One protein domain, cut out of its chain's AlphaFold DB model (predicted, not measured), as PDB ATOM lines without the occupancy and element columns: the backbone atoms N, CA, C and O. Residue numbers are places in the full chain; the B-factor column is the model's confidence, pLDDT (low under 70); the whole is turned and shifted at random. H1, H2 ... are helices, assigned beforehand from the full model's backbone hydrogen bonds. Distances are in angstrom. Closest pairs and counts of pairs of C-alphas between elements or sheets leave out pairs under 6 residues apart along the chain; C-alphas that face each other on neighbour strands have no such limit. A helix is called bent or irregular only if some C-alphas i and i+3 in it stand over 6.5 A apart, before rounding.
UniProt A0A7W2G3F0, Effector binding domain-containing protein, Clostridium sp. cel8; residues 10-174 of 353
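What this domain is: This is residues 10 to 174 of the 353 residues of the protein "Effector binding domain-containing protein" of Clostridium sp. cel8 (UniProt A0A7W2G3F0). Two helical hairpins, H1 with H2 and H5 with H6, meet where H2, near the middle, packs on H5; H3 with the last part of H8 makes one end, and H4 with H7 the other. H8 runs between these ends with a kink of 61 degrees near residue 148, and H9 turns off it, its residues 166 to 172 sticking out with 173 and 174. The printed part has 165 residues with nine named helices, H1 to H9 in order, and no named strand: all helix. It is compact, radius of gyration of the C-alphas 16.7 A, spanning 45 by 39 by 31 A.

How they stand to each other: Begin at H1, residues 15 to 23, which touches H2, residues 27 to 39, as a hairpin; the closest C-alphas, His 21 and Gly 29, are 5.6 A apart. H2 touches H5, residues 83 to 97, at a steep tilt of 35.2 degrees, only just past shallow; the closest C-alphas, Leu 34 and Glu 87, are 5.6 A apart. H5 forms a hairpin with H6, residues 105 to 114, closest at C-alphas 89 and 111, 6.5 A. H3, residues 47 to 62, touches residues 147 to 155 of H8, residues 135 to 155, opposite ways at 21 degrees, closest at C-alphas 52 and 151, 4.8 A. H4, residues 70 to 77, touches residues 124 to 128 of H7, residues 119 to 132, closest at C-alphas 72 and 127, 6.4 A. H9, residues 157 to 172, touches H8 only at the corner, closest at C-alphas 153 and 160, 5.0 A. Every O i to N i+4 pair is within hydrogen-bond range in H1, H3, H7 and H9, but 7 of 9 in H2, 3 of 4 in H4, 9 of 11 in H5, 5 of 6 in H6 and 15 of 17 in H8.

Where its parts are: Find C-alpha 15 at (192.160, 317.434, 208.021), where H1 begins, and C-alpha 172 at (193.094, 341.198, 179.175), where H9 ends. H8 is 27.9 A long, H3 22.9 A and H9 22.4 A. H2 and H8 are irregular: C-alphas 35 and 38, and 147 and 150, are each 7.9 A apart.

The domain as a whole: The C-alphas farthest apart, Lys 78 and Met 174, are 50.3 A apart. The printed part has no cut, and no link is long. Confidence is low, under 70, in 63 residues, among them 88 to 127 and 165 to 174.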
ATOM      1  N   LYS A  10     186.606 316.544 210.138       59.91
ATOM      2  CA  LYS A  10     186.302 317.156 208.824       59.91
ATOM      3  C   LYS A  10     186.005 318.656 208.879       59.91
ATOM      4  O   LYS A  10     185.969 319.316 207.836       59.91
ATOM      5  N   LYS A  11     185.736 319.186 210.076       58.41
ATOM      6  CA  LYS A  11     185.531 320.620 210.317       58.41
ATOM      7  C   LYS A  11     186.832 321.351 210.638       58.41
ATOM      8  O   LYS A  11     186.830 322.580 210.608       58.41
ATOM      9  N   ASN A  12     187.915 320.629 210.929       62.81
ATOM     10  CA  ASN A  12     189.237 321.213 211.065       62.81
ATOM     11  C   ASN A  12     189.831 321.424 209.668       62.81
ATOM     12  O   ASN A  12     189.890 320.493 208.865       62.81
ATOM     13  N   GLY A  13     190.267 322.649 209.378       63.00
ATOM     14  CA  GLY A  13     190.831 323.000 208.076       63.00
ATOM     15  C   GLY A  13     192.075 322.190 207.707       63.00
ATOM     16  O   GLY A  13     192.390 322.051 206.537       63.00
ATOM     17  N   GLU A  14     192.762 321.583 208.675       78.44
ATOM     18  CA  GLU A  14     193.984 320.810 208.417       78.44
ATOM     19  C   GLU A  14     193.752 319.324 208.107       78.44
ATOM     20  O   GLU A  14     194.692 318.611 207.755       78.44
ATOM     21  N   TYR A  15     192.505 318.850 208.172       86.31
ATOM     22  CA  TYR A  15     192.160 317.434 208.021       86.31
ATOM     23  C   TYR A  15     192.733 316.784 206.750       86.31
ATOM     24  O   TYR A  15     193.371 315.732 206.816       86.31
ATOM     25  N   MET A  16     192.544 317.425 205.593       89.81
ATOM     26  CA  MET A  16     193.014 316.894 204.308       89.81
ATOM     27  C   MET A  16     194.544 316.804 204.249       89.81
ATOM     28  O   MET A  16     195.086 315.844 203.696       89.81
ATOM     29  N   LYS A  17     195.248 317.772 204.855       88.25
ATOM     30  CA  LYS A  17     196.714 317.760 204.937       88.25
ATOM     31  C   LYS A  17     197.203 316.578 205.771       88.25
ATOM     32  O   LYS A  17     198.058 315.811 205.327       88.25
ATOM     33  N   GLU A  18     196.618 316.395 206.953       87.12
ATOM     34  CA  GLU A  18     196.959 315.276 207.831       87.12
ATOM     35  C   GLU A  18     196.694 313.920 207.175       87.12
ATOM     36  O   GLU A  18     197.471 312.978 207.334       87.12
ATOM     37  N   GLU A  19     195.583 313.797 206.452       89.38
ATOM     38  CA  GLU A  19     195.204 312.547 205.806       89.38
ATOM     39  C   GLU A  19     196.154 312.188 204.649       89.38
ATOM     40  O   GLU A  19     196.553 311.027 204.541       89.38
ATOM     41  N   ILE A  20     196.625 313.163 203.859       89.88
ATOM     42  CA  ILE A  20     197.677 312.915 202.856       89.88
ATOM     43  C   ILE A  20     198.969 312.436 203.516       89.88
ATOM     44  O   ILE A  20     199.530 311.439 203.055       89.88
ATOM     45  N   HIS A  21     199.424 313.069 204.604       85.62
ATOM     46  CA  HIS A  21     200.611 312.594 205.331       85.62
ATOM     47  C   HIS A  21     200.448 311.148 205.822       85.62
ATOM     48  O   HIS A  21     201.391 310.356 205.746       85.62
ATOM     49  N   LYS A  22     199.253 310.791 206.316       87.44
ATOM     50  CA  LYS A  22     198.945 309.444 206.829       87.44
ATOM     51  C   LYS A  22     198.929 308.394 205.712       87.44
ATOM     52  O   LYS A  22     199.492 307.315 205.891       87.44
ATOM     53  N   ILE A  23     198.298 308.688 204.575       89.69
ATOM     54  CA  ILE A  23     198.109 307.725 203.473       89.69
ATOM     55  C   ILE A  23     199.365 307.617 202.595       89.69
ATOM     56  O   ILE A  23     199.765 306.517 202.204       89.69
ATOM     57  N   PHE A  24     200.015 308.742 202.297       90.12
ATOM     58  CA  PHE A  24     201.122 308.838 201.343       90.12
ATOM     59  C   PHE A  24     202.451 309.127 202.039       90.12
ATOM     60  O   PHE A  24     203.115 310.120 201.763       90.12
ATOM     61  N   SER A  25     202.879 308.238 202.932       82.94
ATOM     62  CA  SER A  25     204.098 308.457 203.715       82.94
ATOM     63  C   SER A  25     205.378 308.609 202.871       82.94
ATOM     64  O   SER A  25     205.544 308.029 201.788       82.94
ATOM     65  N   GLY A  26     206.322 309.387 203.409       83.75
ATOM     66  CA  GLY A  26     207.620 309.664 202.797       83.75
ATOM     67  C   GLY A  26     207.583 310.806 201.781       83.75
ATOM     68  O   GLY A  26     206.637 311.584 201.734       83.75
ATOM     69  N   PHE A  27     208.627 310.896 200.949       86.12
ATOM     70  CA  PHE A  27     208.834 312.025 200.032       86.12
ATOM     71  C   PHE A  27     207.620 312.361 199.171       86.12
ATOM     72  O   PHE A  27     207.379 313.525 198.896       86.12
ATOM     73  N   PHE A  28     206.872 311.350 198.726       87.94
ATOM     74  CA  PHE A  28     205.740 311.575 197.841       87.94
ATOM     75  C   PHE A  28     204.652 312.423 198.511       87.94
ATOM     76  O   PHE A  28     204.296 313.451 197.952       87.94
ATOM     77  N   GLY A  29     204.176 312.062 199.709       87.88
ATOM     78  CA  GLY A  29     203.169 312.865 200.413       87.88
ATOM     79  C   GLY A  29     203.669 314.259 200.763       87.88
ATOM     80  O   GLY A  29     202.953 315.225 200.525       87.88
ATOM     81  N   GLU A  30     204.921 314.371 201.220       87.12
ATOM     82  CA  GLU A  30     205.566 315.666 201.482       87.12
ATOM     83  C   GLU A  30     205.591 316.535 200.221       87.12
ATOM     84  O   GLU A  30     205.196 317.694 200.237       87.12
ATOM     85  N   TYR A  31     205.989 315.961 199.087       84.56
ATOM     86  CA  TYR A  31     206.059 316.654 197.809       84.56
ATOM     87  C   TYR A  31     204.684 317.101 197.305       84.56
ATOM     88  O   TYR A  31     204.555 318.208 196.781       84.56
ATOM     89  N   ILE A  32     203.648 316.276 197.479       86.75
ATOM     90  CA  ILE A  32     202.273 316.660 197.148       86.75
ATOM     91  C   ILE A  32     201.828 317.829 198.023       86.75
ATOM     92  O   ILE A  32     201.404 318.856 197.495       86.75
ATOM     93  N   LEU A  33     201.979 317.720 199.342       86.31
ATOM     94  CA  LEU A  33     201.575 318.773 200.273       86.31
ATOM     95  C   LEU A  33     202.322 320.072 200.008       86.31
ATOM     96  O   LEU A  33     201.690 321.116 199.864       86.31
ATOM     97  N   LEU A  34     203.629 319.999 199.762       77.75
ATOM     98  CA  LEU A  34     204.411 321.150 199.336       77.75
ATOM     99  C   LEU A  34     203.850 321.847 198.103       77.75
ATOM    100  O   LEU A  34     204.189 323.005 197.908       77.75
ATOM    101  N   ASN A  35     203.051 321.204 197.249       77.19
ATOM    102  CA  ASN A  35     202.486 321.805 196.041       77.19
ATOM    103  C   ASN A  35     201.021 322.225 196.169       77.19
ATOM    104  O   ASN A  35     200.661 323.263 195.618       77.19
ATOM    105  N   ILE A  36     200.201 321.483 196.913       81.94
ATOM    106  CA  ILE A  36     198.751 321.718 196.943       81.94
ATOM    107  C   ILE A  36     198.178 321.997 198.334       81.94
ATOM    108  O   ILE A  36     196.991 322.294 198.427       81.94
ATOM    109  N   SER A  37     198.972 321.958 199.415       83.19
ATOM    110  CA  SER A  37     198.441 322.056 200.786       83.19
ATOM    111  C   SER A  37     197.650 323.341 201.042       83.19
ATOM    112  O   SER A  37     196.642 323.303 201.744       83.19
ATOM    113  N   GLN A  38     198.023 324.459 200.417       77.31
ATOM    114  CA  GLN A  38     197.303 325.736 200.524       77.31
ATOM    115  C   GLN A  38     195.851 325.691 200.009       77.31
ATOM    116  O   GLN A  38     195.048 326.548 200.372       77.31
ATOM    117  N   TYR A  39     195.512 324.702 199.179       85.19
ATOM    118  CA  TYR A  39     194.160 324.469 198.659       85.19
ATOM    119  C   TYR A  39     193.396 323.420 199.480       85.19
ATOM    120  O   TYR A  39     192.213 323.188 199.265       85.19
ATOM    121  N   LEU A  40     194.050 322.796 200.457       87.69
ATOM    122  CA  LEU A  40     193.499 321.716 201.275       87.69
ATOM    123  C   LEU A  40     193.204 322.177 202.709       87.69
ATOM    124  O   LEU A  40     193.304 321.387 203.643       87.69
ATOM    125  N   VAL A  41     192.880 323.463 202.876       85.06
ATOM    126  CA  VAL A  41     192.645 324.111 204.180       85.06
ATOM    127  C   VAL A  41     191.165 324.264 204.539       85.06
ATOM    128  O   VAL A  41     190.825 324.663 205.651       85.06
ATOM    129  N   GLU A  42     190.261 324.025 203.592       87.31
ATOM    130  CA  GLU A  42     188.829 324.226 203.805       87.31
ATOM    131  C   GLU A  42     188.152 322.976 204.373       87.31
ATOM    132  O   GLU A  42     188.506 321.859 204.004       87.31
ATOM    133  N   PRO A  43     187.119 323.124 205.218       86.62
ATOM    134  CA  PRO A  43     186.414 321.976 205.770       86.62
ATOM    135  C   PRO A  43     185.647 321.199 204.689       86.62
ATOM    136  O   PRO A  43     185.077 321.776 203.753       86.62
ATOM    137  N   ILE A  44     185.547 319.880 204.873       87.25
ATOM    138  CA  ILE A  44     184.731 318.985 204.038       87.25
ATOM    139  C   ILE A  44     183.333 318.895 204.659       87.25
ATOM    140  O   ILE A  44     183.023 317.985 205.427       87.25
ATOM    141  N   ASN A  45     182.482 319.868 204.343       85.06
ATOM    142  CA  ASN A  45     181.152 320.032 204.941       85.06
ATOM    143  C   ASN A  45     179.981 319.747 203.980       85.06
ATOM    144  O   ASN A  45     178.825 319.841 204.388       85.06
ATOM    145  N   THR A  46     180.257 319.374 202.727       87.88
ATOM    146  CA  THR A  46     179.243 318.989 201.734       87.88
ATOM    147  C   THR A  46     179.520 317.599 201.162       87.88
ATOM    148  O   THR A  46     180.654 317.111 201.174       87.88
ATOM    149  N   LEU A  47     178.477 316.951 200.631       87.69
ATOM    150  CA  LEU A  47     178.618 315.673 199.923       87.69
ATOM    151  C   LEU A  47     179.511 315.813 198.680       87.69
ATOM    152  O   LEU A  47     180.294 314.919 198.380       87.69
ATOM    153  N   GLU A  48     179.429 316.951 197.996       91.75
ATOM    154  CA  GLU A  48     180.244 317.269 196.824       91.75
ATOM    155  C   GLU A  48     181.738 317.359 197.172       91.75
ATOM    156  O   GLU A  48     182.554 316.679 196.549       91.75
ATOM    157  N   LYS A  49     182.094 318.088 198.244       91.38
ATOM    158  CA  LYS A  49     183.471 318.127 198.760       91.38
ATOM    159  C   LYS A  49     183.943 316.743 199.206       91.38
ATOM    160  O   LYS A  49     185.083 316.378 198.952       91.38
ATOM    161  N   LYS A  50     183.076 315.935 199.827       90.25
ATOM    162  CA  LYS A  50     183.418 314.561 200.238       90.25
ATOM    163  C   LYS A  50     183.741 313.662 199.038       90.25
ATOM    164  O   LYS A  50     184.693 312.882 199.098       90.25
ATOM    165  N   ASN A  51     182.953 313.762 197.970       92.38
ATOM    166  CA  ASN A  51     183.175 312.997 196.745       92.38
ATOM    167  C   ASN A  51     184.460 313.447 196.045       92.38
ATOM    168  O   ASN A  51     185.280 312.596 195.711       92.38
ATOM    169  N   SER A  52     184.666 314.761 195.925       95.12
ATOM    170  CA  SER A  52     185.870 315.346 195.320       95.12
ATOM    171  C   SER A  52     187.123 314.944 196.094       95.12
ATOM    172  O   SER A  52     188.090 314.452 195.531       95.12
ATOM    173  N   TRP A  53     187.076 315.008 197.427       94.50
ATOM    174  CA  TRP A  53     188.177 314.543 198.267       94.50
ATOM    175  C   TRP A  53     188.493 313.052 198.083       94.50
ATOM    176  O   TRP A  53     189.652 312.654 197.970       94.50
ATOM    177  N   SER A  54     187.458 312.212 198.000       92.50
ATOM    178  CA  SER A  54     187.639 310.779 197.739       92.50
ATOM    179  C   SER A  54     188.286 310.534 196.371       92.50
ATOM    180  O   SER A  54     189.102 309.620 196.231       92.50
ATOM    181  N   HIS A  55     187.939 311.351 195.374       94.81
ATOM    182  CA  HIS A  55     188.538 311.294 194.048       94.81
ATOM    183  C   HIS A  55     190.008 311.733 194.073       94.81
ATOM    184  O   HIS A  55     190.845 310.976 193.587       94.81
ATOM    185  N   VAL A  56     190.355 312.831 194.762       93.75
ATOM    186  CA  VAL A  56     191.752 313.263 194.983       93.75
ATOM    187  C   VAL A  56     192.604 312.122 195.540       93.75
ATOM    188  O   VAL A  56     193.654 311.802 194.982       93.75
ATOM    189  N   LEU A  57     192.149 311.453 196.606       93.94
ATOM    190  CA  LEU A  57     192.886 310.335 197.205       93.94
ATOM    191  C   LEU A  57     193.078 309.171 196.222       93.94
ATOM    192  O   LEU A  57     194.157 308.575 196.160       93.94
ATOM    193  N   ASN A  58     192.052 308.850 195.432       93.12
ATOM    194  CA  ASN A  58     192.135 307.799 194.422       93.12
ATOM    195  C   ASN A  58     193.117 308.164 193.295       93.12
ATOM    196  O   ASN A  58     193.976 307.351 192.938       93.12
ATOM    197  N   THR A  59     193.051 309.397 192.791       93.00
ATOM    198  CA  THR A  59     193.976 309.927 191.784       93.00
ATOM    199  C   THR A  59     195.412 309.866 192.294       93.00
ATOM    200  O   THR A  59     196.251 309.233 191.659       93.00
ATOM    201  N   LEU A  60     195.694 310.381 193.495       92.75
ATOM    202  CA  LEU A  60     197.031 310.324 194.102       92.75
ATOM    203  C   LEU A  60     197.547 308.891 194.302       92.75
ATOM    204  O   LEU A  60     198.741 308.637 194.148       92.75
ATOM    205  N   SER A  61     196.664 307.937 194.617       90.88
ATOM    206  CA  SER A  61     197.046 306.529 194.806       90.88
ATOM    207  C   SER A  61     197.451 305.812 193.518       90.88
ATOM    208  O   SER A  61     198.233 304.859 193.563       90.88
ATOM    209  N   THR A  62     196.936 306.275 192.380       91.12
ATOM    210  CA  THR A  62     197.194 305.696 191.057       91.12
ATOM    211  C   THR A  62     198.227 306.490 190.261       91.12
ATOM    212  O   THR A  62     198.820 305.955 189.322       91.12
ATOM    213  N   PHE A  63     198.495 307.736 190.659       89.81
ATOM    214  CA  PHE A  63     199.474 308.588 190.008       89.81
ATOM    215  C   PHE A  63     200.889 308.026 190.168       89.81
ATOM    216  O   PHE A  63     201.300 307.551 191.232       89.81
ATOM    217  N   LYS A  64     201.674 308.077 189.087       89.50
ATOM    218  CA  LYS A  64     203.063 307.607 189.118       89.50
ATOM    219  C   LYS A  64     203.841 308.436 190.142       89.50
ATOM    220  O   LYS A  64     203.709 309.651 190.168       89.50
ATOM    221  N   ARG A  65     204.680 307.816 190.972       88.62
ATOM    222  CA  ARG A  65     205.538 308.565 191.908       88.62
ATOM    223  C   ARG A  65     206.656 309.291 191.147       88.62
ATOM    224  O   ARG A  65     207.193 308.711 190.195       88.62
ATOM    225  N   PRO A  66     207.037 310.512 191.552       85.00
ATOM    226  CA  PRO A  66     208.106 311.233 190.889       85.00
ATOM    227  C   PRO A  66     209.446 310.550 191.187       85.00
ATOM    228  O   PRO A  66     209.693 310.059 192.290       85.00
ATOM    229  N   GLU A  67     210.319 310.487 190.185       84.00
ATOM    230  CA  GLU A  67     211.674 309.965 190.380       84.00
ATOM    231  C   GLU A  67     212.498 310.954 191.202       84.00
ATOM    232  O   GLU A  67     212.515 312.142 190.887       84.00
ATOM    233  N   LEU A  68     213.175 310.463 192.237       82.94
ATOM    234  CA  LEU A  68     214.008 311.254 193.140       82.94
ATOM    235  C   LEU A  68     215.396 311.514 192.545       82.94
ATOM    236  O   LEU A  68     216.029 310.607 192.008       82.94
ATOM    237  N   ASP A  69     215.886 312.744 192.688       79.88
ATOM    238  CA  ASP A  69     217.296 313.056 192.443       79.88
ATOM    239  C   ASP A  69     218.152 312.528 193.606       79.88
ATOM    240  O   ASP A  69     217.767 312.641 194.775       79.88
ATOM    241  N   SER A  70     219.323 311.968 193.295       77.94
ATOM    242  CA  SER A  70     220.226 311.380 194.289       77.94
ATOM    243  C   SER A  70     220.662 312.382 195.364       77.94
ATOM    244  O   SER A  70     220.835 312.000 196.521       77.94
ATOM    245  N   SER A  71     220.769 313.670 195.018       70.44
ATOM    246  CA  SER A  71     221.102 314.743 195.968       70.44
ATOM    247  C   SER A  71     220.019 314.972 197.034       70.44
ATOM    248  O   SER A  71     220.322 315.265 198.195       70.44
ATOM    249  N   ILE A  72     218.749 314.789 196.670       76.81
ATOM    250  CA  ILE A  72     217.610 314.887 197.590       76.81
ATOM    251  C   ILE A  72     217.476 313.603 198.394       76.81
ATOM    252  O   ILE A  72     217.309 313.645 199.613       76.81
ATOM    253  N   GLU A  73     217.591 312.462 197.720       82.19
ATOM    254  CA  GLU A  73     217.489 311.150 198.345       82.19
ATOM    255  C   GLU A  73     218.502 310.988 199.487       82.19
ATOM    256  O   GLU A  73     218.162 310.486 200.559       82.19
ATOM    257  N   GLU A  74     219.736 311.462 199.297       77.06
ATOM    258  CA  GLU A  74     220.773 311.424 200.327       77.06
ATOM    259  C   GLU A  74     220.418 312.293 201.544       77.06
ATOM    260  O   GLU A  74     220.631 311.880 202.688       77.06
ATOM    261  N   SER A  75     219.834 313.470 201.318       70.62
ATOM    262  CA  SER A  75     219.427 314.390 202.386       70.62
ATOM    263  C   SER A  75     218.265 313.830 203.213       70.62
ATOM    264  O   SER A  75     218.293 313.892 204.444       70.62
ATOM    265  N   ILE A  76     217.293 313.197 202.546       77.69
ATOM    266  CA  ILE A  76     216.163 312.513 203.187       77.69
ATOM    267  C   ILE A  76     216.658 311.319 204.009       77.69
ATOM    268  O   ILE A  76     216.305 311.190 205.179       77.69
ATOM    269  N   LYS A  77     217.529 310.471 203.439       77.88
ATOM    270  CA  LYS A  77     218.089 309.296 204.137       77.88
ATOM    271  C   LYS A  77     218.878 309.668 205.389       77.88
ATOM    272  O   LYS A  77     218.880 308.912 206.354       77.88
ATOM    273  N   LYS A  78     219.545 310.824 205.383       72.00
ATOM    274  CA  LYS A  78     220.294 311.335 206.539       72.00
ATOM    275  C   LYS A  78     219.404 311.979 207.608       72.00
ATOM    276  O   LYS A  78     219.941 312.404 208.625       72.00
ATOM    277  N   GLY A  79     218.087 312.074 207.393       64.94
ATOM    278  CA  GLY A  79     217.148 312.653 208.359       64.94
ATOM    279  C   GLY A  79     217.378 314.142 208.623       64.94
ATOM    280  O   GLY A  79     216.999 314.642 209.675       64.94
ATOM    281  N   LYS A  80     218.026 314.849 207.690       67.31
ATOM    282  CA  LYS A  80     218.374 316.272 207.832       67.31
ATOM    283  C   LYS A  80     217.264 317.218 207.374       67.31
ATOM    284  O   LYS A  80     217.471 318.422 207.334       67.31
ATOM    285  N   VAL A  81     216.117 316.680 206.970       71.31
ATOM    286  CA  VAL A  81     215.052 317.461 206.347       71.31
ATOM    287  C   VAL A  81     214.032 317.895 207.386       71.31
ATOM    288  O   VAL A  81     213.329 317.064 207.957       71.31
ATOM    289  N   ASN A  82     213.910 319.204 207.574       74.38
ATOM    290  CA  ASN A  82     212.823 319.801 208.332       74.38
ATOM    291  C   ASN A  82     211.656 320.150 207.389       74.38
ATOM    292  O   ASN A  82     211.563 321.269 206.892       74.38
ATOM    293  N   TRP A  83     210.782 319.180 207.104       76.94
ATOM    294  CA  TRP A  83     209.647 319.367 206.186       76.94
ATOM    295  C   TRP A  83     208.706 320.515 206.570       76.94
ATOM    296  O   TRP A  83     208.434 321.332 205.692       76.94
ATOM    297  N   PRO A  84     208.303 320.683 207.847       75.31
ATOM    298  CA  PRO A  84     207.495 321.832 208.257       75.31
ATOM    299  C   PRO A  84     208.150 323.179 207.937       75.31
ATOM    300  O   PRO A  84     207.477 324.126 207.535       75.31
ATOM    301  N   LEU A  85     209.476 323.271 208.078       70.88
ATOM    302  CA  LEU A  85     210.231 324.476 207.737       70.88
ATOM    303  C   LEU A  85     210.202 324.753 206.229       70.88
ATOM    304  O   LEU A  85     210.009 325.896 205.818       70.88
ATOM    305  N   VAL A  86     210.363 323.712 205.408       70.56
ATOM    306  CA  VAL A  86     210.306 323.824 203.941       70.56
ATOM    307  C   VAL A  86     208.899 324.173 203.463       70.56
ATOM    308  O   VAL A  86     208.755 325.040 202.601       70.56
ATOM    309  N   GLU A  87     207.866 323.556 204.035       71.06
ATOM    310  CA  GLU A  87     206.471 323.870 203.725       71.06
ATOM    311  C   GLU A  87     206.150 325.317 204.080       71.06
ATOM    312  O   GLU A  87     205.713 326.070 203.213       71.06
ATOM    313  N   ALA A  88     206.472 325.750 205.300       69.19
ATOM    314  CA  ALA A  88     206.238 327.123 205.730       69.19
ATOM    315  C   ALA A  88     207.007 328.142 204.866       69.19
ATOM    316  O   ALA A  88     206.500 329.232 204.587       69.19
ATOM    317  N   PHE A  89     208.221 327.802 204.420       62.56
ATOM    318  CA  PHE A  89     209.004 328.622 203.496       62.56
ATOM    319  C   PHE A  89     208.317 328.745 202.128       62.56
ATOM    320  O   PHE A  89     208.175 329.851 201.599       62.56
ATOM    321  N   ILE A  90     207.863 327.628 201.553       63.00
ATOM    322  CA  ILE A  90     207.212 327.590 200.237       63.00
ATOM    323  C   ILE A  90     205.830 328.249 200.281       63.00
ATOM    324  O   ILE A  90     205.509 329.043 199.400       63.00
ATOM    325  N   GLU A  91     205.029 327.994 201.312       64.12
ATOM    326  CA  GLU A  91     203.708 328.599 201.488       64.12
ATOM    327  C   GLU A  91     203.807 330.124 201.631       64.12
ATOM    328  O   GLU A  91     203.113 330.866 200.929       64.12
ATOM    329  N   LYS A  92     204.744 330.618 202.455       60.91
ATOM    330  CA  LYS A  92     205.030 332.060 202.537       60.91
ATOM    331  C   LYS A  92     205.519 332.636 201.210       60.91
ATOM    332  O   LYS A  92     205.202 333.788 200.918       60.91
ATOM    333  N   SER A  93     206.258 331.856 200.418       51.41
ATOM    334  CA  SER A  93     206.667 332.254 199.067       51.41
ATOM    335  C   SER A  93     205.453 332.398 198.143       51.41
ATOM    336  O   SER A  93     205.309 333.417 197.479       51.41
ATOM    337  N   ARG A  94     204.534 331.425 198.121       53.44
ATOM    338  CA  ARG A  94     203.386 331.408 197.195       53.44
ATOM    339  C   ARG A  94     202.294 332.420 197.520       53.44
ATOM    340  O   ARG A  94     201.777 333.059 196.606       53.44
ATOM    341  N   ASN A  95     201.959 332.594 198.797       49.16
ATOM    342  CA  ASN A  95     200.880 333.492 199.230       49.16
ATOM    343  C   ASN A  95     201.144 334.965 198.888       49.16
ATOM    344  O   ASN A  95     200.204 335.751 198.807       49.16
ATOM    345  N   LYS A  96     202.407 335.348 198.682       44.56
ATOM    346  CA  LYS A  96     202.775 336.720 198.320       44.56
ATOM    347  C   LYS A  96     202.828 336.924 196.796       44.56
ATOM    348  O   LYS A  96     202.278 337.906 196.301       44.56
ATOM    349  N   ILE A  97     203.262 335.901 196.053       37.16
ATOM    350  CA  ILE A  97     203.337 335.899 194.581       37.16
ATOM    351  C   ILE A  97     201.947 335.946 193.906       37.16
ATOM    352  O   ILE A  97     201.796 336.569 192.860       37.16
ATOM    353  N   GLY A  98     200.903 335.348 194.498       34.41
ATOM    354  CA  GLY A  98     199.551 335.301 193.899       34.41
ATOM    355  C   GLY A  98     198.799 336.644 193.824       34.41
ATOM    356  O   GLY A  98     197.760 336.755 193.165       34.41
ATOM    357  N   THR A  99     199.308 337.693 194.480       34.59
ATOM    358  CA  THR A  99     198.613 338.991 194.588       34.59
ATOM    359  C   THR A  99     199.241 340.130 193.796       34.59
ATOM    360  O   THR A  99     198.632 341.193 193.715       34.59
ATOM    361  N   SER A 100     200.381 339.933 193.128       31.67
ATOM    362  CA  SER A 100     200.948 340.991 192.295       31.67
ATOM    363  C   SER A 100     201.726 340.445 191.103       31.67
ATOM    364  O   SER A 100     202.430 339.446 191.195       31.67
ATOM    365  N   HIS A 101     201.665 341.162 189.983       32.53
ATOM    366  CA  HIS A 101     202.553 340.978 188.829       32.53
ATOM    367  C   HIS A 101     204.040 341.290 189.147       32.53
ATOM    368  O   HIS A 101     204.879 341.311 188.248       32.53
ATOM    369  N   ASN A 102     204.373 341.472 190.431       41.81
ATOM    370  CA  ASN A 102     205.638 341.926 190.978       41.81
ATOM    371  C   ASN A 102     206.106 340.960 192.074       41.81
ATOM    372  O   ASN A 102     205.955 341.238 193.261       41.81
ATOM    373  N   ALA A 103     206.737 339.842 191.701       33.78
ATOM    374  CA  ALA A 103     207.546 339.070 192.649       33.78
ATOM    375  C   ALA A 103     208.753 339.932 193.080       33.78
ATOM    376  O   ALA A 103     209.830 339.889 192.481       33.78
ATOM    377  N   ASN A 104     208.521 340.806 194.058       37.06
ATOM    378  CA  ASN A 104     209.429 341.852 194.503       37.06
ATOM    379  C   ASN A 104     210.426 341.298 195.533       37.06
ATOM    380  O   ASN A 104     210.129 340.387 196.304       37.06
ATOM    381  N   VAL A 105     211.605 341.922 195.620       34.94
ATOM    382  CA  VAL A 105     212.678 341.639 196.603       34.94
ATOM    383  C   VAL A 105     212.172 341.579 198.067       34.94
ATOM    384  O   VAL A 105     212.804 340.941 198.907       34.94
ATOM    385  N   TYR A 106     211.006 342.172 198.362       33.19
ATOM    386  CA  TYR A 106     210.297 342.132 199.656       33.19
ATOM    387  C   TYR A 106     209.921 340.738 200.120       33.19
ATOM    388  O   TYR A 106     210.042 340.414 201.302       33.19
ATOM    389  N   GLU A 107     209.471 339.908 199.191       40.38
ATOM    390  CA  GLU A 107     209.020 338.556 199.495       40.38
ATOM    391  C   GLU A 107     210.212 337.698 199.919       40.38
ATOM    392  O   GLU A 107     210.145 336.956 200.894       40.38
ATOM    393  N   TYR A 108     211.349 337.925 199.262       34.84
ATOM    394  CA  TYR A 108     212.614 337.248 199.501       34.84
ATOM    395  C   TYR A 108     213.192 337.525 200.898       34.84
ATOM    396  O   TYR A 108     213.657 336.621 201.589       34.84
ATOM    397  N   THR A 109     213.149 338.777 201.351       35.97
ATOM    398  CA  THR A 109     213.796 339.209 202.601       35.97
ATOM    399  C   THR A 109     212.984 338.883 203.851       35.97
ATOM    400  O   THR A 109     213.551 338.625 204.907       35.97
ATOM    401  N   ASP A 110     211.659 338.844 203.735       38.47
ATOM    402  CA  ASP A 110     210.762 338.542 204.855       38.47
ATOM    403  C   ASP A 110     210.692 337.032 205.153       38.47
ATOM    404  O   ASP A 110     210.484 336.604 206.290       38.47
ATOM    405  N   ILE A 111     210.933 336.208 204.132       44.97
ATOM    406  CA  ILE A 111     211.133 334.766 204.277       44.97
ATOM    407  C   ILE A 111     212.485 334.491 204.951       44.97
ATOM    408  O   ILE A 111     212.540 333.737 205.918       44.97
ATOM    409  N   LEU A 112     213.558 335.168 204.524       38.72
ATOM    410  CA  LEU A 112     214.888 335.033 205.132       38.72
ATOM    411  C   LEU A 112     214.958 335.508 206.595       38.72
ATOM    412  O   LEU A 112     215.732 334.956 207.367       38.72
ATOM    413  N   ASN A 113     214.160 336.507 206.988       38.06
ATOM    414  CA  ASN A 113     214.142 337.032 208.361       38.06
ATOM    415  C   ASN A 113     213.387 336.144 209.366       38.06
ATOM    416  O   ASN A 113     213.604 336.281 210.566       38.06
ATOM    417  N   ASN A 114     212.484 335.274 208.904       43.59
ATOM    418  CA  ASN A 114     211.586 334.511 209.782       43.59
ATOM    419  C   ASN A 114     211.979 333.039 209.959       43.59
ATOM    420  O   ASN A 114     211.341 332.336 210.741       43.59
ATOM    421  N   PHE A 115     212.986 332.565 209.230       49.62
ATOM    422  CA  PHE A 115     213.451 331.188 209.311       49.62
ATOM    423  C   PHE A 115     214.933 331.180 209.687       49.62
ATOM    424  O   PHE A 115     215.797 331.443 208.853       49.62
ATOM    425  N   GLU A 116     215.242 330.872 210.948       54.03
ATOM    426  CA  GLU A 116     216.599 330.468 211.328       54.03
ATOM    427  C   GLU A 116     216.879 329.104 210.687       54.03
ATOM    428  O   GLU A 116     216.464 328.063 211.192       54.03
ATOM    429  N   MET A 117     217.532 329.116 209.524       58.00
ATOM    430  CA  MET A 117     217.895 327.905 208.790       58.00
ATOM    431  C   MET A 117     219.369 327.586 209.013       58.00
ATOM    432  O   MET A 117     220.235 328.457 208.876       58.00
ATOM    433  N   SER A 118     219.679 326.327 209.321       62.09
ATOM    434  CA  SER A 118     221.066 325.872 209.311       62.09
ATOM    435  C   SER A 118     221.603 325.840 207.875       62.09
ATOM    436  O   SER A 118     220.854 325.863 206.897       62.09
ATOM    437  N   LYS A 119     222.927 325.747 207.721       63.59
ATOM    438  CA  LYS A 119     223.542 325.580 206.395       63.59
ATOM    439  C   LYS A 119     223.003 324.342 205.664       63.59
ATOM    440  O   LYS A 119     222.773 324.406 204.461       63.59
ATOM    441  N   ASP A 120     222.778 323.255 206.396       64.75
ATOM    442  CA  ASP A 120     222.252 322.010 205.837       64.75
ATOM    443  C   ASP A 120     220.801 322.186 205.351       64.75
ATOM    444  O   ASP A 120     220.458 321.683 204.282       64.75
ATOM    445  N   ASP A 121     219.977 322.960 206.071       62.38
ATOM    446  CA  ASP A 121     218.603 323.283 205.653       62.38
ATOM    447  C   ASP A 121     218.594 324.127 204.372       62.38
ATOM    448  O   ASP A 121     217.813 323.875 203.454       62.38
ATOM    449  N   VAL A 122     219.501 325.103 204.271       63.38
ATOM    450  CA  VAL A 122     219.650 325.944 203.073       63.38
ATOM    451  C   VAL A 122     220.095 325.111 201.868       63.38
ATOM    452  O   VAL A 122     219.530 325.240 200.780       63.38
ATOM    453  N   ASP A 123     221.092 324.243 202.042       65.19
ATOM    454  CA  ASP A 123     221.591 323.371 200.975       65.19
ATOM    455  C   ASP A 123     220.516 322.362 200.521       65.19
ATOM    456  O   ASP A 123     220.371 322.097 199.319       65.19
ATOM    457  N   PHE A 124     219.701 321.862 201.456       69.88
ATOM    458  CA  PHE A 124     218.550 321.020 201.145       69.88
ATOM    459  C   PHE A 124     217.475 321.777 200.360       69.88
ATOM    460  O   PHE A 124     217.076 321.318 199.289       69.88
ATOM    461  N   CYS A 125     217.048 322.955 200.827       65.12
ATOM    462  CA  CYS A 125     216.076 323.787 200.118       65.12
ATOM    463  C   CYS A 125     216.543 324.106 198.697       65.12
ATOM    464  O   CYS A 125     215.773 323.958 197.753       65.12
ATOM    465  N   ASN A 126     217.818 324.457 198.511       63.94
ATOM    466  CA  ASN A 126     218.385 324.699 197.183       63.94
ATOM    467  C   ASN A 126     218.276 323.473 196.266       63.94
ATOM    468  O   ASN A 126     217.934 323.602 195.088       63.94
ATOM    469  N   SER A 127     218.559 322.285 196.801       69.50
ATOM    470  CA  SER A 127     218.459 321.027 196.056       69.50
ATOM    471  C   SER A 127     217.003 320.704 195.700       69.50
ATOM    472  O   SER A 127     216.713 320.373 194.551       69.50
ATOM    473  N   MET A 128     216.080 320.900 196.646       70.81
ATOM    474  CA  MET A 128     214.636 320.746 196.448       70.81
ATOM    475  C   MET A 128     214.082 321.704 195.399       70.81
ATOM    476  O   MET A 128     213.367 321.269 194.498       70.81
ATOM    477  N   PHE A 129     214.457 322.983 195.449       66.38
ATOM    478  CA  PHE A 129     214.065 323.947 194.427       66.38
ATOM    479  C   PHE A 129     214.595 323.536 193.065       66.38
ATOM    480  O   PHE A 129     213.830 323.443 192.115       66.38
ATOM    481  N   LYS A 130     215.886 323.207 192.954       65.06
ATOM    482  CA  LYS A 130     216.462 322.748 191.685       65.06
ATOM    483  C   LYS A 130     215.696 321.553 191.104       65.06
ATOM    484  O   LYS A 130     215.473 321.506 189.897       65.06
ATOM    485  N   TYR A 131     215.293 320.615 191.952       73.00
ATOM    486  CA  TYR A 131     214.517 319.448 191.556       73.00
ATOM    487  C   TYR A 131     213.106 319.795 191.087       73.00
ATOM    488  O   TYR A 131     212.746 319.428 189.969       73.00
ATOM    489  N   MET A 132     212.349 320.545 191.895       65.88
ATOM    490  CA  MET A 132     211.009 321.043 191.551       65.88
ATOM    491  C   MET A 132     211.012 321.822 190.234       65.88
ATOM    492  O   MET A 132     210.049 321.778 189.480       65.88
ATOM    493  N   ASN A 133     212.133 322.479 189.946       61.03
ATOM    494  CA  ASN A 133     212.313 323.358 188.802       61.03
ATOM    495  C   ASN A 133     212.875 322.646 187.569       61.03
ATOM    496  O   ASN A 133     213.134 323.289 186.550       61.03
ATOM    497  N   SER A 134     213.111 321.337 187.648       68.75
ATOM    498  CA  SER A 134     213.478 320.556 186.474       68.75
ATOM    499  C   SER A 134     212.260 320.370 185.568       68.75
ATOM    500  O   SER A 134     211.151 320.150 186.048       68.75
ATOM    501  N   GLU A 135     212.468 320.407 184.251       69.44
ATOM    502  CA  GLU A 135     211.407 320.225 183.247       69.44
ATOM    503  C   GLU A 135     210.563 318.970 183.514       69.44
ATOM    504  O   GLU A 135     209.338 319.003 183.451       69.44
ATOM    505  N   LYS A 136     211.222 317.879 183.919       80.62
ATOM    506  CA  LYS A 136     210.565 316.625 184.290       80.62
ATOM    507  C   LYS A 136     209.558 316.802 185.429       80.62
ATOM    508  O   LYS A 136     208.463 316.259 185.342       80.62
ATOM    509  N   GLN A 137     209.934 317.517 186.488       80.06
ATOM    510  CA  GLN A 137     209.065 317.713 187.651       80.06
ATOM    511  C   GLN A 137     207.995 318.777 187.401       80.06
ATOM    512  O   GLN A 137     206.889 318.653 187.911       80.06
ATOM    513  N   ILE A 138     208.281 319.774 186.560       67.44
ATOM    514  CA  ILE A 138     207.279 320.746 186.110       67.44
ATOM    515  C   ILE A 138     206.169 320.036 185.333       67.44
ATOM    516  O   ILE A 138     205.001 320.199 185.673       67.44
ATOM    517  N   ASN A 139     206.523 319.212 184.344       74.00
ATOM    518  CA  ASN A 139     205.539 318.456 183.562       74.00
ATOM    519  C   ASN A 139     204.764 317.479 184.452       74.00
ATOM    520  O   ASN A 139     203.548 317.401 184.374       74.00
ATOM    521  N   TYR A 140     205.464 316.803 185.364       83.12
ATOM    522  CA  TYR A 140     204.831 315.934 186.350       83.12
ATOM    523  C   TYR A 140     203.766 316.660 187.182       83.12
ATOM    524  O   TYR A 140     202.659 316.152 187.353       83.12
ATOM    525  N   MET A 141     204.099 317.845 187.702       80.56
ATOM    526  CA  MET A 141     203.167 318.638 188.497       80.56
ATOM    527  C   MET A 141     202.034 319.214 187.656       80.56
ATOM    528  O   MET A 141     200.912 319.259 188.142       80.56
ATOM    529  N   HIS A 142     202.302 319.623 186.416       74.88
ATOM    530  CA  HIS A 142     201.267 320.064 185.486       74.88
ATOM    531  C   HIS A 142     200.224 318.964 185.267       74.88
ATOM    532  O   HIS A 142     199.047 319.190 185.526       74.88
ATOM    533  N   ASP A 143     200.663 317.763 184.882       79.81
ATOM    534  CA  ASP A 143     199.779 316.621 184.627       79.81
ATOM    535  C   ASP A 143     198.973 316.243 185.878       79.81
ATOM    536  O   ASP A 143     197.804 315.863 185.796       79.81
ATOM    537  N   LEU A 144     199.595 316.350 187.058       83.06
ATOM    538  CA  LEU A 144     198.916 316.081 188.318       83.06
ATOM    539  C   LEU A 144     197.852 317.134 188.632       83.06
ATOM    540  O   LEU A 144     196.754 316.774 189.037       83.06
ATOM    541  N   ILE A 145     198.167 318.421 188.475       81.38
ATOM    542  CA  ILE A 145     197.210 319.505 188.722       81.38
ATOM    543  C   ILE A 145     196.054 319.429 187.728       81.38
ATOM    544  O   ILE A 145     194.910 319.552 188.143       81.38
ATOM    545  N   GLU A 146     196.326 319.139 186.456       82.00
ATOM    546  CA  GLU A 146     195.291 318.921 185.442       82.00
ATOM    547  C   GLU A 146     194.355 317.767 185.831       82.00
ATOM    548  O   GLU A 146     193.137 317.895 185.737       82.00
ATOM    549  N   ALA A 147     194.900 316.669 186.364       85.25
ATOM    550  CA  ALA A 147     194.105 315.542 186.853       85.25
ATOM    551  C   ALA A 147     193.292 315.843 188.128       85.25
ATOM    552  O   ALA A 147     192.401 315.065 188.471       85.25
ATOM    553  N   LEU A 148     193.613 316.924 188.844       89.25
ATOM    554  CA  LEU A 148     192.969 317.326 190.096       89.25
ATOM    555  C   LEU A 148     192.148 318.622 189.966       89.25
ATOM    556  O   LEU A 148     191.537 319.025 190.954       89.25
ATOM    557  N   ASP A 149     192.131 319.285 188.803       86.25
ATOM    558  CA  ASP A 149     191.615 320.657 188.645       86.25
ATOM    559  C   ASP A 149     190.169 320.795 189.130       86.25
ATOM    560  O   ASP A 149     189.873 321.636 189.982       86.25
ATOM    561  N   ASP A 150     189.284 319.921 188.648       89.38
ATOM    562  CA  ASP A 150     187.862 319.934 189.000       89.38
ATOM    563  C   ASP A 150     187.646 319.711 190.504       89.38
ATOM    564  O   ASP A 150     186.867 320.423 191.145       89.38
ATOM    565  N   ASP A 151     188.378 318.767 191.100       92.56
ATOM    566  CA  ASP A 151     188.260 318.484 192.527       92.56
ATOM    567  C   ASP A 151     188.782 319.648 193.370       92.56
ATOM    568  O   ASP A 151     188.152 320.034 194.355       92.56
ATOM    569  N   LEU A 152     189.918 320.241 192.987       88.56
ATOM    570  CA  LEU A 152     190.495 321.391 193.681       88.56
ATOM    571  C   LEU A 152     189.583 322.613 193.576       88.56
ATOM    572  O   LEU A 152     189.426 323.331 194.567       88.56
ATOM    573  N   ARG A 153     188.910 322.813 192.436       90.12
ATOM    574  CA  ARG A 153     187.861 323.830 192.296       90.12
ATOM    575  C   ARG A 153     186.718 323.578 193.264       90.12
ATOM    576  O   ARG A 153     186.232 324.530 193.852       90.12
ATOM    577  N   VAL A 154     186.276 322.345 193.493       92.06
ATOM    578  CA  VAL A 154     185.219 322.082 194.489       92.06
ATOM    579  C   VAL A 154     185.729 322.303 195.917       92.06
ATOM    580  O   VAL A 154     185.047 322.907 196.754       92.06
ATOM    581  N   LEU A 155     186.934 321.818 196.208       89.75
ATOM    582  CA  LEU A 155     187.496 321.789 197.554       89.75
ATOM    583  C   LEU A 155     187.934 323.169 198.050       89.75
ATOM    584  O   LEU A 155     187.776 323.428 199.246       89.75
ATOM    585  N   SER A 156     188.411 324.040 197.154       89.56
ATOM    586  CA  SER A 156     189.039 325.315 197.497       89.56
ATOM    587  C   SER A 156     188.471 326.503 196.721       89.56
ATOM    588  O   SER A 156     188.654 326.641 195.513       89.56
ATOM    589  N   GLU A 157     187.858 327.435 197.445       86.44
ATOM    590  CA  GLU A 157     187.511 328.764 196.948       86.44
ATOM    591  C   GLU A 157     188.740 329.526 196.471       86.44
ATOM    592  O   GLU A 157     188.716 330.151 195.413       86.44
ATOM    593  N   ARG A 158     189.842 329.423 197.215       83.44
ATOM    594  CA  ARG A 158     191.098 330.052 196.823       83.44
ATOM    595  C   ARG A 158     191.583 329.555 195.461       83.44
ATOM    596  O   ARG A 158     191.948 330.379 194.629       83.44
ATOM    597  N   TYR A 159     191.572 328.241 195.236       82.12
ATOM    598  CA  TYR A 159     191.968 327.669 193.950       82.12
ATOM    599  C   TYR A 159     191.061 328.163 192.816       82.12
ATOM    600  O   TYR A 159     191.566 328.631 191.799       82.12
ATOM    601  N   ARG A 160     189.731 328.155 193.016       85.50
ATOM    602  CA  ARG A 160     188.779 328.705 192.030       85.50
ATOM    603  C   ARG A 160     189.114 330.147 191.658       85.50
ATOM    604  O   ARG A 160     189.256 330.443 190.477       85.50
ATOM    605  N   ASN A 161     189.302 331.007 192.657       78.62
ATOM    606  CA  ASN A 161     189.593 332.423 192.444       78.62
ATOM    607  C   ASN A 161     190.917 332.637 191.687       78.62
ATOM    608  O   ASN A 161     191.004 333.524 190.838       78.62
ATOM    609  N   GLU A 162     191.954 331.845 191.982       71.19
ATOM    610  CA  GLU A 162     193.251 331.930 191.294       71.19
ATOM    611  C   GLU A 162     193.144 331.511 189.818       71.19
ATOM    612  O   GLU A 162     193.692 332.193 188.949       71.19
ATOM    613  N   VAL A 163     192.400 330.444 189.514       70.06
ATOM    614  CA  VAL A 163     192.201 329.983 188.132       70.06
ATOM    615  C   VAL A 163     191.329 330.959 187.333       70.06
ATOM    616  O   VAL A 163     191.689 331.330 186.217       70.06
ATOM    617  N   GLU A 164     190.236 331.453 187.919       73.75
ATOM    618  CA  GLU A 164     189.362 332.453 187.287       73.75
ATOM    619  C   GLU A 164     190.108 333.762 186.985       73.75
ATOM    620  O   GLU A 164     189.950 334.342 185.909       73.75
ATOM    621  N   LYS A 165     190.978 334.210 187.899       66.62
ATOM    622  CA  LYS A 165     191.835 335.381 187.686       66.62
ATOM    623  C   LYS A 165     192.830 335.163 186.543       66.62
ATOM    624  O   LYS A 165     192.983 336.047 185.704       66.62
ATOM    625  N   ALA A 166     193.470 333.998 186.469       56.91
ATOM    626  CA  ALA A 166     194.400 333.677 185.385       56.91
ATOM    627  C   ALA A 166     193.707 333.625 184.007       56.91
ATOM    628  O   ALA A 166     194.297 334.021 182.995       56.91
ATOM    629  N   ASP A 167     192.451 333.175 183.961       58.28
ATOM    630  CA  ASP A 167     191.638 333.168 182.743       58.28
ATOM    631  C   ASP A 167     191.238 334.588 182.303       58.28
ATOM    632  O   ASP A 167     191.272 334.890 181.107       58.28
ATOM    633  N   LEU A 168     190.939 335.484 183.251       53.97
ATOM    634  CA  LEU A 168     190.675 336.906 182.987       53.97
ATOM    635  C   LEU A 168     191.932 337.649 182.504       53.97
ATOM    636  O   LEU A 168     191.874 338.378 181.515       53.97
ATOM    637  N   GLU A 169     193.089 337.413 183.125       47.09
ATOM    638  CA  GLU A 169     194.369 338.020 182.728       47.09
ATOM    639  C   GLU A 169     194.815 337.559 181.328       47.09
ATOM    640  O   GLU A 169     195.302 338.359 180.525       47.09
ATOM    641  N   LYS A 170     194.577 336.286 180.968       44.84
ATOM    642  CA  LYS A 170     194.780 335.789 179.592       44.84
ATOM    643  C   LYS A 170     193.905 336.514 178.565       44.84
ATOM    644  O   LYS A 170     194.330 336.660 177.419       44.84
ATOM    645  N   GLN A 171     192.705 336.949 178.949       42.62
ATOM    646  CA  GLN A 171     191.801 337.712 178.083       42.62
ATOM    647  C   GLN A 171     192.201 339.197 177.999       42.62
ATOM    648  O   GLN A 171     192.120 339.791 176.924       42.62
ATOM    649  N   GLU A 172     192.707 339.782 179.087       40.50
ATOM    650  CA  GLU A 172     193.094 341.198 179.175       40.50
ATOM    651  C   GLU A 172     194.419 341.510 178.446       40.50
ATOM    652  O   GLU A 172     194.535 342.536 177.768       40.50
ATOM    653  N   VAL A 173     195.381 340.574 178.452       33.31
ATOM    654  CA  VAL A 173     196.641 340.659 177.678       33.31
ATOM    655  C   VAL A 173     196.404 340.644 176.157       33.31
ATOM    656  O   VAL A 173     197.244 341.118 175.393       33.31
ATOM    657  N   MET A 174     195.243 340.168 175.693       29.92
ATOM    658  CA  MET A 174     194.837 340.271 174.285       29.92
ATOM    659  C   MET A 174     194.161 341.610 173.929       29.92
ATOM    660  O   MET A 174     193.971 341.879 172.743       29.92
TER     661      MET A 174